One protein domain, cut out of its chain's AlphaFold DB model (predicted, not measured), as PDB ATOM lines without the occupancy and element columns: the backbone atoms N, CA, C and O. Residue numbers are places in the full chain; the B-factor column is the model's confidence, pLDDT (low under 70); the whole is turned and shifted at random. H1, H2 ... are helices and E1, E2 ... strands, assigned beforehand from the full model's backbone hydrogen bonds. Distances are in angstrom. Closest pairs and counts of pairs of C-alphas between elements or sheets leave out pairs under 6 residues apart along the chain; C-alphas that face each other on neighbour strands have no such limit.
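Overview. This is residues 4 to 114 of the 171 residues of the protein "50S ribosomal protein L19" of Candidatus Moranbacteria bacterium (UniProt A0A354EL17). A strongly twisted, antiparallel sheet of five strands is folded over on itself where the long strand E2 bends, with E3 and E4 on one side of the fold and E1 and E5 on the other, like a barrel left open between E4 and E5. The far end of the hairpin of E1 and E2, around Gly 36 and Gly 37, sticks out, and two short helices, H1 and H2, lie off the sheet at opposite ends of the longest axis. The printed part has 111 residues, with two named helices and five named strands in the order H1 E1 E2 E3 E4 E5 H2; the sheet's order is E4 E3 E2 E1 E5, and the class is mixed, helices and strands. The whole is compact, with a radius of gyration of the C-alphas of 15.2 A, and flat in outline, spanning 46 by 38 by 20 A.

Along the chain. Begin in the sheet with E2, residues 38 to 52, and find C-alpha 38 at (136.894, 130.216, 149.934); from there the strand covers 31.6 A to C-alpha 52, and it bends by 102 degrees at residue 49. Beside it are E1, residues 26 to 35, 27.5 A long, and E3, residues 60 to 67, 21.7 A. At the edges look for E4, residues 70 to 77, 23.1 A, and E5, residues 83 to 90, 19.3 A. H1, residues 4 to 13, 14.7 A, begins at C-alpha 4, (162.111, 117.644, 177.224). H2, residues 107 to 113, 10.1 A, ends at C-alpha 113, (177.684, 129.541, 137.832).

Arrangement. Start at E2, whose pairing is staggered: residues 38 to 47 pair with E1 and residues 47 to 52 with E3. E1, E2, E3 and E4 form a meander, each strand the antiparallel neighbour of the one before, and each step is a hairpin. Between E1 and E2, at 143 degrees, look at N 31 and O 42, 2.8 A; between E2 and E3, at N 49 and O 62, 2.9 A. The edge strand E4 runs antiparallel to E3 at 159 degrees, with N 74 and O 63 2.8 A apart. The other edge strand, E5, is antiparallel to E1 at 158 degrees, with N 28 and O 87 2.8 A apart. E4 and E5 are apart. Neither H1 nor H2 is on the sheet, and the two helices are apart; in both, every O i to N i+4 pair is within hydrogen-bond range.

Size, cuts and confidence. The two C-alphas farthest apart, those of Thr 4 and Lys 108, are 48.6 A from each other. The printed part has no cut. Look for the long links at residues 14 to 25, from H1 to E1, and 91 to 106, from E5 to H2. The mean pLDDT of the printed part is 88.6, with 76 for H2, and no printed residue is under 70.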
ATOM      1  N   THR A   4     163.521 117.247 177.365       88.25
ATOM      2  CA  THR A   4     162.111 117.644 177.224       88.25
ATOM      3  C   THR A   4     161.877 118.620 176.070       88.25
ATOM      4  O   THR A   4     160.935 118.472 175.295       88.25
ATOM      5  N   LEU A   5     162.768 119.598 175.899       84.19
ATOM      6  CA  LEU A   5     162.648 120.617 174.858       84.19
ATOM      7  C   LEU A   5     162.970 120.056 173.466       84.19
ATOM      8  O   LEU A   5     162.340 120.430 172.477       84.19
ATOM      9  N   VAL A   6     163.938 119.143 173.382       84.19
ATOM     10  CA  VAL A   6     164.266 118.450 172.127       84.19
ATOM     11  C   VAL A   6     163.097 117.572 171.684       84.19
ATOM     12  O   VAL A   6     162.716 117.609 170.517       84.19
ATOM     13  N   GLU A   7     162.497 116.838 172.615       86.50
ATOM     14  CA  GLU A   7     161.361 115.956 172.357       86.50
ATOM     15  C   GLU A   7     160.111 116.730 171.923       86.50
ATOM     16  O   GLU A   7     159.481 116.378 170.923       86.50
ATOM     17  N   PHE A   8     159.824 117.855 172.588       87.00
ATOM     18  CA  PHE A   8     158.780 118.787 172.166       87.00
ATOM     19  C   PHE A   8     158.993 119.256 170.720       87.00
ATOM     20  O   PHE A   8     158.091 119.139 169.889       87.00
ATOM     21  N   ASN A   9     160.202 119.726 170.387       85.50
ATOM     22  CA  ASN A   9     160.520 120.162 169.026       85.50
ATOM     23  C   ASN A   9     160.362 119.027 168.009       85.50
ATOM     24  O   ASN A   9     159.876 119.264 166.906       85.50
ATOM     25  N   LEU A  10     160.762 117.802 168.354       83.50
ATOM     26  CA  LEU A  10     160.678 116.658 167.450       83.50
ATOM     27  C   LEU A  10     159.223 116.270 167.160       83.50
ATOM     28  O   LEU A  10     158.882 116.014 166.007       83.50
ATOM     29  N   ASN A  11     158.360 116.286 168.177       86.62
ATOM     30  CA  ASN A  11     156.939 115.974 168.025       86.62
ATOM     31  C   ASN A  11     156.220 116.966 167.104       86.62
ATOM     32  O   ASN A  11     155.415 116.549 166.276       86.62
ATOM     33  N   GLN A  12     156.582 118.250 167.150       83.00
ATOM     34  CA  GLN A  12     156.025 119.252 166.234       83.00
ATOM     35  C   GLN A  12     156.386 118.975 164.762       83.00
ATOM     36  O   GLN A  12     155.572 119.192 163.864       83.00
ATOM     37  N   ARG A  13     157.579 118.421 164.501       80.50
ATOM     38  CA  ARG A  13     158.054 118.105 163.142       80.50
ATOM     39  C   ARG A  13     157.467 116.824 162.554       80.50
ATOM     40  O   ARG A  13     157.378 116.718 161.335       80.50
ATOM     41  N   LYS A  14     157.074 115.855 163.389       74.31
ATOM     42  CA  LYS A  14     156.518 114.558 162.942       74.31
ATOM     43  C   LYS A  14     155.204 114.698 162.169       74.31
ATOM     44  O   LYS A  14     154.833 113.782 161.447       74.31
ATOM     45  N   SER A  15     154.518 115.830 162.313       72.00
ATOM     46  CA  SER A  15     153.218 116.087 161.687       72.00
ATOM     47  C   SER A  15     153.241 116.022 160.155       72.00
ATOM     48  O   SER A  15     152.213 115.707 159.560       72.00
ATOM     49  N   LYS A  16     154.380 116.304 159.498       73.00
ATOM     50  CA  LYS A  16     154.496 116.267 158.031       73.00
ATOM     51  C   LYS A  16     155.850 115.728 157.574       73.00
ATOM     52  O   LYS A  16     156.893 116.309 157.873       73.00
ATOM     53  N   ASN A  17     155.827 114.667 156.771       78.56
ATOM     54  CA  ASN A  17     157.014 114.127 156.110       78.56
ATOM     55  C   ASN A  17     157.202 114.793 154.743       78.56
ATOM     56  O   ASN A  17     156.578 114.407 153.760       78.56
ATOM     57  N   TYR A  18     158.072 115.801 154.683       83.12
ATOM     58  CA  TYR A  18     158.500 116.411 153.423       83.12
ATOM     59  C   TYR A  18     159.774 115.752 152.883       83.12
ATOM     60  O   TYR A  18     160.593 115.279 153.677       83.12
ATOM     61  N   PRO A  19     159.994 115.770 151.555       87.44
ATOM     62  CA  PRO A  19     161.262 115.334 150.981       87.44
ATOM     63  C   PRO A  19     162.431 116.160 151.528       87.44
ATOM     64  O   PRO A  19     162.288 117.340 151.860       87.44
ATOM     65  N   GLU A  20     163.623 115.564 151.587       88.81
ATOM     66  CA  GLU A  20     164.818 116.303 151.988       88.81
ATOM     67  C   GLU A  20     165.199 117.324 150.904       88.81
ATOM     68  O   GLU A  20     165.579 116.963 149.787       88.81
ATOM     69  N   PHE A  21     165.129 118.608 151.260       91.44
ATOM     70  CA  PHE A  21     165.575 119.729 150.433       91.44
ATOM     71  C   PHE A  21     166.636 120.572 151.150       91.44
ATOM     72  O   PHE A  21     166.651 120.726 152.386       91.44
ATOM     73  N   LYS A  22     167.528 121.150 150.347       92.50
ATOM     74  CA  LYS A  22     168.675 121.955 150.767       92.50
ATOM     75  C   LYS A  22     168.610 123.344 150.138       92.50
ATOM     76  O   LYS A  22     167.860 123.607 149.201       92.50
ATOM     77  N   THR A  23     169.396 124.267 150.686       93.00
ATOM     78  CA  THR A  23     169.591 125.569 150.043       93.00
ATOM     79  C   THR A  23     170.141 125.351 148.633       93.00
ATOM     80  O   THR A  23     171.070 124.569 148.464       93.00
ATOM     81  N   GLY A  24     169.602 126.061 147.645       91.62
ATOM     82  CA  GLY A  24     169.943 125.921 146.229       91.62
ATOM     83  C   GLY A  24     168.931 125.112 145.431       91.62
ATOM     84  O   GLY A  24     168.818 125.335 144.229       91.62
ATOM     85  N   ASP A  25     168.156 124.243 146.078       92.31
ATOM     86  CA  ASP A  25     167.153 123.440 145.385       92.31
ATOM     87  C   ASP A  25     165.992 124.308 144.883       92.31
ATOM     88  O   ASP A  25     165.623 125.314 145.498       92.31
ATOM     89  N   ILE A  26     165.415 123.904 143.752       92.38
ATOM     90  CA  ILE A  26     164.202 124.489 143.184       92.38
ATOM     91  C   ILE A  26     163.020 123.656 143.663       92.38
ATOM     92  O   ILE A  26     162.974 122.442 143.441       92.38
ATOM     93  N   VAL A  27     162.068 124.317 144.310       94.06
ATOM     94  CA  VAL A  27     160.908 123.686 144.937       94.06
ATOM     95  C   VAL A  27     159.613 124.351 144.493       94.06
ATOM     96  O   VAL A  27     159.579 125.557 144.249       94.06
ATOM     97  N   LYS A  28     158.545 123.557 144.432       94.69
ATOM     98  CA  LYS A  28     157.158 124.017 144.354       94.69
ATOM     99  C   LYS A  28     156.544 123.922 145.742       94.69
ATOM    100  O   LYS A  28     156.456 122.835 146.312       94.69
ATOM    101  N   VAL A  29     156.142 125.061 146.287       94.94
ATOM    102  CA  VAL A  29     155.430 125.147 147.565       94.94
ATOM    103  C   VAL A  29     153.953 125.354 147.273       94.94
ATOM    104  O   VAL A  29     153.582 126.361 146.675       94.94
ATOM    105  N   TYR A  30     153.119 124.414 147.703       94.56
ATOM    106  CA  TYR A  30     151.669 124.490 147.562       94.56
ATOM    107  C   TYR A  30     151.115 125.138 148.826       94.56
ATOM    108  O   TYR A  30     151.102 124.527 149.896       94.56
ATOM    109  N   ARG A  31     150.727 126.409 148.728       93.81
ATOM    110  CA  ARG A  31     150.244 127.210 149.850       93.81
ATOM    111  C   ARG A  31     148.735 127.354 149.776       93.81
ATOM    112  O   ARG A  31     148.206 127.874 148.802       93.81
ATOM    113  N   ARG A  32     148.056 126.968 150.846       93.25
ATOM    114  CA  ARG A  32     146.631 127.197 151.035       93.25
ATOM    115  C   ARG A  32     146.385 128.649 151.435       93.25
ATOM    116  O   ARG A  32     146.993 129.143 152.386       93.25
ATOM    117  N   ILE A  33     145.500 129.321 150.712       91.50
ATOM    118  CA  ILE A  33     145.079 130.700 150.961       91.50
ATOM    119  C   ILE A  33     143.578 130.685 151.214       91.50
ATOM    120  O   ILE A  33     142.837 130.061 150.458       91.50
ATOM    121  N   LYS A  34     143.153 131.349 152.291       91.12
ATOM    122  CA  LYS A  34     141.744 131.517 152.646       91.12
ATOM    123  C   LYS A  34     141.357 132.976 152.417       91.12
ATOM    124  O   LYS A  34     141.937 133.852 153.053       91.12
ATOM    125  N   GLU A  35     140.400 133.230 151.536       91.31
ATOM    126  CA  GLU A  35     139.881 134.569 151.225       91.31
ATOM    127  C   GLU A  35     138.349 134.525 151.323       91.31
ATOM    128  O   GLU A  35     137.702 133.776 150.595       91.31
ATOM    129  N   GLY A  36     137.762 135.273 152.266       82.50
ATOM    130  CA  GLY A  36     136.303 135.451 152.359       82.50
ATOM    131  C   GLY A  36     135.470 134.163 152.479       82.50
ATOM    132  O   GLY A  36     134.314 134.161 152.075       82.50
ATOM    133  N   GLY A  37     136.053 133.070 152.987       88.12
ATOM    134  CA  GLY A  37     135.397 131.763 153.138       88.12
ATOM    135  C   GLY A  37     135.738 130.733 152.055       88.12
ATOM    136  O   GLY A  37     135.478 129.551 152.251       88.12
ATOM    137  N   LYS A  38     136.384 131.139 150.956       90.69
ATOM    138  CA  LYS A  38     136.894 130.216 149.934       90.69
ATOM    139  C   LYS A  38     138.346 129.851 150.226       90.69
ATOM    140  O   LYS A  38     139.148 130.706 150.612       90.69
ATOM    141  N   GLU A  39     138.692 128.582 150.031       91.44
ATOM    142  CA  GLU A  39     140.071 128.098 150.115       91.44
ATOM    143  C   GLU A  39     140.586 127.767 148.713       91.44
ATOM    144  O   GLU A  39     139.910 127.092 147.942       91.44
ATOM    145  N   ARG A  40     141.798 128.223 148.386       92.38
ATOM    146  CA  ARG A  40     142.504 127.851 147.151       92.38
ATOM    147  C   ARG A  40     143.949 127.480 147.437       92.38
ATOM    148  O   ARG A  40     144.546 127.959 148.406       92.38
ATOM    149  N   VAL A  41     144.534 126.649 146.581       92.50
ATOM    150  CA  VAL A  41     145.948 126.265 146.670       92.50
ATOM    151  C   VAL A  41     146.744 127.047 145.632       92.50
ATOM    152  O   VAL A  41     146.616 126.832 144.435       92.50
ATOM    153  N   GLN A  42     147.594 127.958 146.096       92.62
ATOM    154  CA  GLN A  42     148.517 128.706 145.252       92.62
ATOM    155  C   GLN A  42     149.875 128.004 145.203       92.62
ATOM    156  O   GLN A  42     150.470 127.695 146.237       92.62
ATOM    157  N   ILE A  43     150.406 127.820 143.998       94.44
ATOM    158  CA  ILE A  43     151.707 127.188 143.785       94.44
ATOM    159  C   ILE A  43     152.787 128.264 143.656       94.44
ATOM    160  O   ILE A  43     152.733 129.126 142.780       94.44
ATOM    161  N   PHE A  44     153.806 128.192 144.511       94.50
ATOM    162  CA  PHE A  44     154.989 129.046 144.444       94.50
ATOM    163  C   PHE A  44     156.216 128.216 144.059       94.50
ATOM    164  O   PHE A  44     156.775 127.492 144.884       94.50
ATOM    165  N   GLU A  45     156.638 128.314 142.796       93.44
ATOM    166  CA  GLU A  45     157.858 127.671 142.295       93.44
ATOM    167  C   GLU A  45     159.054 128.620 142.382       93.44
ATOM    168  O   GLU A  45     159.050 129.692 141.779       93.44
ATOM    169  N   GLY A  46     160.111 128.225 143.089       92.25
ATOM    170  CA  GLY A  46     161.313 129.044 143.179       92.25
ATOM    171  C   GLY A  46     162.497 128.340 143.824       92.25
ATOM    172  O   GLY A  46     162.425 127.177 144.214       92.25
ATOM    173  N   ILE A  47     163.612 129.061 143.934       93.00
ATOM    174  CA  ILE A  47     164.845 128.548 144.535       93.00
ATOM    175  C   ILE A  47     164.874 128.802 146.041       93.00
ATOM    176  O   ILE A  47     164.583 129.909 146.495       93.00
ATOM    177  N   ILE A  48     165.299 127.817 146.827       95.12
ATOM    178  CA  ILE A  48     165.559 128.011 148.254       95.12
ATOM    179  C   ILE A  48     166.860 128.800 148.416       95.12
ATOM    180  O   ILE A  48     167.952 128.284 148.172       95.12
ATOM    181  N   ILE A  49     166.772 130.045 148.882       94.88
ATOM    182  CA  ILE A  49     167.949 130.891 149.132       94.88
ATOM    183  C   ILE A  49     168.472 130.771 150.560       94.88
ATOM    184  O   ILE A  49     169.645 131.051 150.808       94.88
ATOM    185  N   ALA A  50     167.629 130.369 151.509       95.44
ATOM    186  CA  ALA A  50     168.027 130.193 152.895       95.44
ATOM    187  C   ALA A  50     167.126 129.184 153.609       95.44
ATOM    188  O   ALA A  50     165.917 129.146 153.390       95.44
ATOM    189  N   LYS A  51     167.733 128.431 154.525       93.81
ATOM    190  CA  LYS A  51     167.064 127.594 155.522       93.81
ATOM    191  C   LYS A  51     167.592 127.997 156.899       93.81
ATOM    192  O   LYS A  51     168.804 128.119 157.082       93.81
ATOM    193  N   LYS A  52     166.702 128.276 157.850       92.12
ATOM    194  CA  LYS A  52     167.032 128.731 159.212       92.12
ATOM    195  C   LYS A  52     166.344 127.838 160.245       92.12
ATOM    196  O   LYS A  52     165.313 127.243 159.959       92.12
ATOM    197  N   GLY A  53     166.907 127.768 161.452       86.69
ATOM    198  CA  GLY A  53     166.253 127.100 162.583       86.69
ATOM    199  C   GLY A  53     166.243 125.571 162.505       86.69
ATOM    200  O   GLY A  53     165.276 124.952 162.926       86.69
ATOM    201  N   GLY A  54     167.313 124.943 162.004       80.44
ATOM    202  CA  GLY A  54     167.387 123.482 161.827       80.44
ATOM    203  C   GLY A  54     167.199 122.640 163.100       80.44
ATOM    204  O   GLY A  54     166.893 121.459 162.988       80.44
ATOM    205  N   GLN A  55     167.316 123.229 164.297       78.62
ATOM    206  CA  GLN A  55     167.047 122.591 165.602       78.62
ATOM    207  C   GLN A  55     165.770 123.118 166.295       78.62
ATOM    208  O   GLN A  55     165.402 122.639 167.358       78.62
ATOM    209  N   SER A  56     165.067 124.081 165.686       82.19
ATOM    210  CA  SER A  56     163.814 124.643 166.208       82.19
ATOM    211  C   SER A  56     162.608 123.774 165.839       82.19
ATOM    212  O   SER A  56     162.626 123.125 164.795       82.19
ATOM    213  N   SER A  57     161.538 123.791 166.633       83.88
ATOM    214  CA  SER A  57     160.239 123.201 166.264       83.88
ATOM    215  C   SER A  57     159.795 123.610 164.849       83.88
ATOM    216  O   SER A  57     159.340 122.772 164.072       83.88
ATOM    217  N   SER A  58     160.043 124.868 164.466       86.06
ATOM    218  CA  SER A  58     159.574 125.437 163.202       86.06
ATOM    219  C   SER A  58     160.729 126.029 162.375       86.06
ATOM    220  O   SER A  58     160.986 127.235 162.419       86.06
ATOM    221  N   PRO A  59     161.502 125.199 161.643       90.81
ATOM    222  CA  PRO A  59     162.506 125.695 160.715       90.81
ATOM    223  C   PRO A  59     161.849 126.526 159.612       90.81
ATOM    224  O   PRO A  59     160.797 126.174 159.081       90.81
ATOM    225  N   MET A  60     162.518 127.610 159.232       93.19
ATOM    226  CA  MET A  60     162.048 128.544 158.212       93.19
ATOM    227  C   MET A  60     162.807 128.323 156.912       93.19
ATOM    228  O   MET A  60     164.029 128.133 156.924       93.19
ATOM    229  N   ILE A  61     162.106 128.423 155.789       95.19
ATOM    230  CA  ILE A  61     162.712 128.483 154.460       95.19
ATOM    231  C   ILE A  61     162.371 129.796 153.774       95.19
ATOM    232  O   ILE A  61     161.326 130.398 154.017       95.19
ATOM    233  N   THR A  62     163.278 130.239 152.914       96.56
ATOM    234  CA  THR A  62     163.069 131.390 152.043       96.56
ATOM    235  C   THR A  62     163.199 130.930 150.606       96.56
ATOM    236  O   THR A  62     164.282 130.508 150.194       96.56
ATOM    237  N   VAL A  63     162.098 131.007 149.866       95.31
ATOM    238  CA  VAL A  63     162.014 130.639 148.454       95.31
ATOM    239  C   VAL A  63     161.937 131.917 147.631       95.31
ATOM    240  O   VAL A  63     161.144 132.801 147.935       95.31
ATOM    241  N   ARG A  64     162.766 132.039 146.596       93.19
ATOM    242  CA  ARG A  64     162.817 133.209 145.714       93.19
ATOM    243  C   ARG A  64     162.390 132.828 144.303       93.19
ATOM    244  O   ARG A  64     162.883 131.841 143.757       93.19
ATOM    245  N   LYS A  65     161.545 133.655 143.695       90.62
ATOM    246  CA  LYS A  65     161.157 133.595 142.280       90.62
ATOM    247  C   LYS A  65     161.251 135.003 141.688       90.62
ATOM    248  O   LYS A  65     161.131 135.986 142.410       90.62
ATOM    249  N   VAL A  66     161.466 135.113 140.383       89.25
ATOM    250  CA  VAL A  66     161.161 136.344 139.643       89.25
ATOM    251  C   VAL A  66     159.823 136.123 138.951       89.25
ATOM    252  O   VAL A  66     159.691 135.175 138.181       89.25
ATOM    253  N   SER A  67     158.828 136.941 139.278       87.00
ATOM    254  CA  SER A  67     157.485 136.888 138.702       87.00
ATOM    255  C   SER A  67     157.191 138.229 138.053       87.00
ATOM    256  O   SER A  67     157.329 139.256 138.711       87.00
ATOM    257  N   SER A  68     156.817 138.228 136.774       87.00
ATOM    258  CA  SER A  68     156.466 139.453 136.035       87.00
ATOM    259  C   SER A  68     157.536 140.554 136.139       87.00
ATOM    260  O   SER A  68     157.236 141.708 136.420       87.00
ATOM    261  N   GLY A  69     158.814 140.181 136.006       85.31
ATOM    262  CA  GLY A  69     159.949 141.109 136.124       85.31
ATOM    263  C   GLY A  69     160.318 141.531 137.554       85.31
ATOM    264  O   GLY A  69     161.398 142.080 137.760       85.31
ATOM    265  N   VAL A  70     159.497 141.216 138.561       89.62
ATOM    266  CA  VAL A  70     159.734 141.580 139.965       89.62
ATOM    267  C   VAL A  70     160.228 140.373 140.765       89.62
ATOM    268  O   VAL A  70     159.699 139.264 140.684       89.62
ATOM    269  N   GLY A  71     161.278 140.573 141.562       90.69
ATOM    270  CA  GLY A  71     161.801 139.546 142.462       90.69
ATOM    271  C   GLY A  71     160.930 139.392 143.706       90.69
ATOM    272  O   GLY A  71     160.900 140.289 144.542       90.69
ATOM    273  N   VAL A  72     160.286 138.238 143.865       94.00
ATOM    274  CA  VAL A  72     159.417 137.918 145.004       94.00
ATOM    275  C   VAL A  72     160.091 136.875 145.892       94.00
ATOM    276  O   VAL A  72     160.630 135.872 145.414       94.00
ATOM    277  N   GLU A  73     160.052 137.102 147.204       94.69
ATOM    278  CA  GLU A  73     160.530 136.155 148.211       94.69
ATOM    279  C   GLU A  73     159.380 135.708 149.106       94.69
ATOM    280  O   GLU A  73     158.646 136.523 149.655       94.69
ATOM    281  N   LEU A  74     159.259 134.394 149.275       94.81
ATOM    282  CA  LEU A  74     158.304 133.769 150.169       94.81
ATOM    283  C   LEU A  74     159.061 133.160 151.351       94.81
ATOM    284  O   LEU A  74     159.877 132.251 151.185       94.81
ATOM    285  N   VAL A  75     158.798 133.677 152.551       95.50
ATOM    286  CA  VAL A  75     159.362 133.181 153.812       95.50
ATOM    287  C   VAL A  75     158.274 132.415 154.550       95.50
ATOM    288  O   VAL A  75     157.239 132.987 154.875       95.50
ATOM    289  N   LEU A  76     158.500 131.127 154.811       93.69
ATOM    290  CA  LEU A  76     157.502 130.269 155.449       93.69
ATOM    291  C   LEU A  76     158.127 129.259 156.428       93.69
ATOM    292  O   LEU A  76     159.260 128.812 156.205       93.69
ATOM    293  N   PRO A  77     157.398 128.864 157.487       92.62
ATOM    294  CA  PRO A  77     157.779 127.741 158.332       92.62
ATOM    295  C   PRO A  77     157.469 126.415 157.638       92.62
ATOM    296  O   PRO A  77     156.354 126.220 157.165       92.62
ATOM    297  N   VAL A  78     158.424 125.484 157.606       90.75
ATOM    298  CA  VAL A  78     158.311 124.221 156.848       90.75
ATOM    299  C   VAL A  78     157.087 123.402 157.263       90.75
ATOM    300  O   VAL A  78     156.376 122.890 156.407       90.75
ATOM    301  N   TYR A  79     156.807 123.313 158.564       89.38
ATOM    302  CA  TYR A  79     155.719 122.492 159.112       89.38
ATOM    303  C   TYR A  79     154.411 123.267 159.324       89.38
ATOM    304  O   TYR A  79     153.547 122.831 160.075       89.38
ATOM    305  N   SER A  80     154.242 124.424 158.676       89.62
ATOM    306  CA  SER A  80     152.998 125.191 158.780       89.62
ATOM    307  C   SER A  80     151.797 124.414 158.215       89.62
ATOM    308  O   SER A  80     151.905 123.700 157.211       89.62
ATOM    309  N   SER A  81     150.625 124.577 158.832       88.94
ATOM    310  CA  SER A  81     149.345 124.050 158.336       88.94
ATOM    311  C   SER A  81     148.908 124.703 157.023       88.94
ATOM    312  O   SER A  81     148.222 124.062 156.235       88.94
ATOM    313  N   SER A  82     149.369 125.925 156.740       90.81
ATOM    314  CA  SER A  82     149.098 126.635 155.484       90.81
ATOM    315  C   SER A  82     149.771 126.003 154.262       90.81
ATOM    316  O   SER A  82     149.509 126.431 153.144       90.81
ATOM    317  N   ILE A  83     150.668 125.032 154.442       91.94
ATOM    318  CA  ILE A  83     151.362 124.351 153.343       91.94
ATOM    319  C   ILE A  83     150.729 122.988 153.150       91.94
ATOM    320  O   ILE A  83     150.665 122.201 154.090       91.94
ATOM    321  N   ASP A  84     150.299 122.702 151.935       91.19
ATOM    322  CA  ASP A  84     149.693 121.420 151.603       91.19
ATOM    323  C   ASP A  84     150.777 120.379 151.302       91.19
ATOM    324  O   ASP A  84     150.889 119.357 151.977       91.19
ATOM    325  N   LYS A  85     151.675 120.708 150.366       91.19
ATOM    326  CA  LYS A  85     152.828 119.884 149.993       91.19
ATOM    327  C   LYS A  85     154.019 120.733 149.533       91.19
ATOM    328  O   LYS A  85     153.868 121.883 149.112       91.19
ATOM    329  N   ILE A  86     155.216 120.154 149.617       92.94
ATOM    330  CA  ILE A  86     156.455 120.722 149.072       92.94
ATOM    331  C   ILE A  86     157.068 119.684 148.139       92.94
ATOM    332  O   ILE A  86     157.446 118.600 148.578       92.94
ATOM    333  N   GLU A  87     157.194 120.033 146.864       93.06
ATOM    334  CA  GLU A  87     157.783 119.173 145.840       93.06
ATOM    335  C   GLU A  87     159.142 119.723 145.414       93.06
ATOM    336  O   GLU A  87     159.289 120.916 145.137       93.06
ATOM    337  N   VAL A  88     160.150 118.854 145.339       93.50
ATOM    338  CA  VAL A  88     161.475 119.224 144.831       93.50
ATOM    339  C   VAL A  88     161.484 119.017 143.325       93.50
ATOM    340  O   VAL A  88     161.472 117.885 142.852       93.50
ATOM    341  N   VAL A  89     161.529 120.114 142.570       91.25
ATOM    342  CA  VAL A  89     161.577 120.081 141.101       91.25
ATOM    343  C   VAL A  89     162.978 119.726 140.629       91.25
ATOM    344  O   VAL A  89     163.161 118.922 139.718       91.25
ATOM    345  N   LYS A  90     163.992 120.356 141.231       89.75
ATOM    346  CA  LYS A  90     165.383 120.157 140.837       89.75
ATOM    347  C   LYS A  90     166.322 120.386 142.005       89.75
ATOM    348  O   LYS A  90     166.230 121.402 142.690       89.75
ATOM    349  N   LYS A  91     167.268 119.467 142.180       90.25
ATOM    350  CA  LYS A  91     168.366 119.628 143.131       90.25
ATOM    351  C   LYS A  91     169.496 120.413 142.476       90.25
ATOM    352  O   LYS A  91     169.850 120.119 141.336       90.25
ATOM    353  N   ALA A  92     170.051 121.398 143.176       87.50
ATOM    354  CA  ALA A  92     171.171 122.183 142.659       87.50
ATOM    355  C   ALA A  92     172.347 122.163 143.630       87.50
ATOM    356  O   ALA A  92     172.196 122.340 144.841       87.50
ATOM    357  N   LYS A  93     173.559 121.998 143.095       87.75
ATOM    358  CA  LYS A  93     174.771 121.994 143.918       87.75
ATOM    359  C   LYS A  93     175.261 123.420 144.157       87.75
ATOM    360  O   LYS A  93     175.831 124.053 143.270       87.75
ATOM    361  N   VAL A  94     175.104 123.912 145.382       89.06
ATOM    362  CA  VAL A  94     175.616 125.223 145.806       89.06
ATOM    363  C   VAL A  94     176.681 125.087 146.889       89.06
ATOM    364  O   VAL A  94     176.697 124.132 147.657       89.06
ATOM    365  N   LYS A  95     177.598 126.058 146.946       88.31
ATOM    366  CA  LYS A  95     178.709 126.065 147.918       88.31
ATOM    367  C   LYS A  95     178.389 126.822 149.210       88.31
ATOM    368  O   LYS A  95     179.102 126.678 150.192       88.31
ATOM    369  N   ARG A  96     177.360 127.676 149.205       90.69
ATOM    370  CA  ARG A  96     177.003 128.537 150.343       90.69
ATOM    371  C   ARG A  96     175.696 128.068 150.972       90.69
ATOM    372  O   ARG A  96     174.742 127.789 150.256       90.69
ATOM    373  N   ALA A  97     175.633 128.082 152.302       91.25
ATOM    374  CA  ALA A  97     174.420 127.752 153.053       91.25
ATOM    375  C   ALA A  97     173.289 128.789 152.887       91.25
ATOM    376  O   ALA A  97     172.120 128.459 153.092       91.25
ATOM    377  N   LYS A  98     173.633 130.036 152.527       93.75
ATOM    378  CA  LYS A  98     172.707 131.139 152.227       93.75
ATOM    379  C   LYS A  98     173.110 131.808 150.911       93.75
ATOM    380  O   LYS A  98     174.269 132.177 150.726       93.75
ATOM    381  N   LEU A  99     172.153 131.982 150.006       92.31
ATOM    382  CA  LEU A  99     172.355 132.468 148.639       92.31
ATOM    383  C   LEU A  99     171.831 133.895 148.449       92.31
ATOM    384  O   LEU A  99     171.239 134.210 147.425       92.31
ATOM    385  N   TYR A 100     172.051 134.784 149.419       94.50
ATOM    386  CA  TYR A 100     171.546 136.165 149.336       94.50
ATOM    387  C   TYR A 100     172.077 136.940 148.129       94.50
ATOM    388  O   TYR A 100     171.365 137.771 147.584       94.50
ATOM    389  N   TYR A 101     173.266 136.585 147.640       89.94
ATOM    390  CA  TYR A 101     173.846 137.168 146.430       89.94
ATOM    391  C   TYR A 101     172.992 136.949 145.165       89.94
ATOM    392  O   TYR A 101     173.264 137.568 144.145       89.94
ATOM    393  N   ILE A 102     172.007 136.041 145.188       88.38
ATOM    394  CA  ILE A 102     171.063 135.821 144.079       88.38
ATOM    395  C   ILE A 102     170.149 137.039 143.875       88.38
ATOM    396  O   ILE A 102     169.624 137.221 142.782       88.38
ATOM    397  N   ARG A 103     169.969 137.881 144.899       89.44
ATOM    398  CA  ARG A 103     169.143 139.094 144.821       89.44
ATOM    399  C   ARG A 103     169.704 140.114 143.838       89.44
ATOM    400  O   ARG A 103     168.947 140.635 143.030       89.44
ATOM    401  N   ASP A 104     171.022 140.292 143.861       87.88
ATOM    402  CA  ASP A 104     171.730 141.314 143.078       87.88
ATOM    403  C   ASP A 104     172.280 140.764 141.754       87.88
ATOM    404  O   ASP A 104     172.928 141.469 140.981       87.88
ATOM    405  N   LYS A 105     172.092 139.465 141.496       84.06
ATOM    406  CA  LYS A 105     172.640 138.794 140.317       84.06
ATOM    407  C   LYS A 105     171.606 138.639 139.217       84.06
ATOM    408  O   LYS A 105     170.500 138.157 139.438       84.06
ATOM    409  N   SER A 106     172.033 138.935 137.992       79.44
ATOM    410  CA  SER A 106     171.251 138.650 136.793       79.44
ATOM    411  C   SER A 106     171.094 137.142 136.581       79.44
ATOM    412  O   SER A 106     172.006 136.360 136.882       79.44
ATOM    413  N   ALA A 107     169.970 136.731 135.988       74.88
ATOM    414  CA  ALA A 107     169.696 135.332 135.659       74.88
ATOM    415  C   ALA A 107     170.827 134.702 134.824       74.88
ATOM    416  O   ALA A 107     171.252 133.581 135.098       74.88
ATOM    417  N   LYS A 108     171.406 135.456 133.876       78.69
ATOM    418  CA  LYS A 108     172.551 135.019 133.062       78.69
ATOM    419  C   LYS A 108     173.760 134.633 133.919       78.69
ATOM    420  O   LYS A 108     174.360 133.581 133.705       78.69
ATOM    421  N   SER A 109     174.088 135.445 134.925       79.75
ATOM    422  CA  SER A 109     175.221 135.169 135.815       79.75
ATOM    423  C   SER A 109     175.001 133.938 136.701       79.75
ATOM    424  O   SER A 109     175.955 133.230 137.027       79.75
ATOM    425  N   LEU A 110     173.747 133.652 137.066       78.31
ATOM    426  CA  LEU A 110     173.381 132.466 137.842       78.31
ATOM    427  C   LEU A 110     173.426 131.199 136.994       78.31
ATOM    428  O   LEU A 110     173.985 130.206 137.452       78.31
ATOM    429  N   ARG A 111     172.936 131.260 135.750       76.69
ATOM    430  CA  ARG A 111     173.016 130.156 134.779       76.69
ATOM    431  C   ARG A 111     174.454 129.715 134.525       76.69
ATOM    432  O   ARG A 111     174.724 128.520 134.470       76.69
ATOM    433  N   LEU A 112     175.378 130.672 134.422       71.31
ATOM    434  CA  LEU A 112     176.790 130.380 134.172       71.31
ATOM    435  C   LEU A 112     177.474 129.710 135.374       71.31
ATOM    436  O   LEU A 112     178.310 128.830 135.204       71.31
ATOM    437  N   LYS A 113     177.112 130.112 136.600       72.69
ATOM    438  CA  LYS A 113     177.684 129.541 137.832       72.69
ATOM    439  C   LYS A 113     177.045 128.219 138.236       72.69
ATOM    440  O   LYS A 113     177.702 127.397 138.870       72.69
ATOM    441  N   TYR A 114     175.775 128.031 137.899       74.38
ATOM    442  CA  TYR A 114     174.985 126.880 138.293       74.38
ATOM    443  C   TYR A 114     174.157 126.417 137.101       74.38
ATOM    444  O   TYR A 114     173.050 126.909 136.863       74.38
TER     445      TYR A 114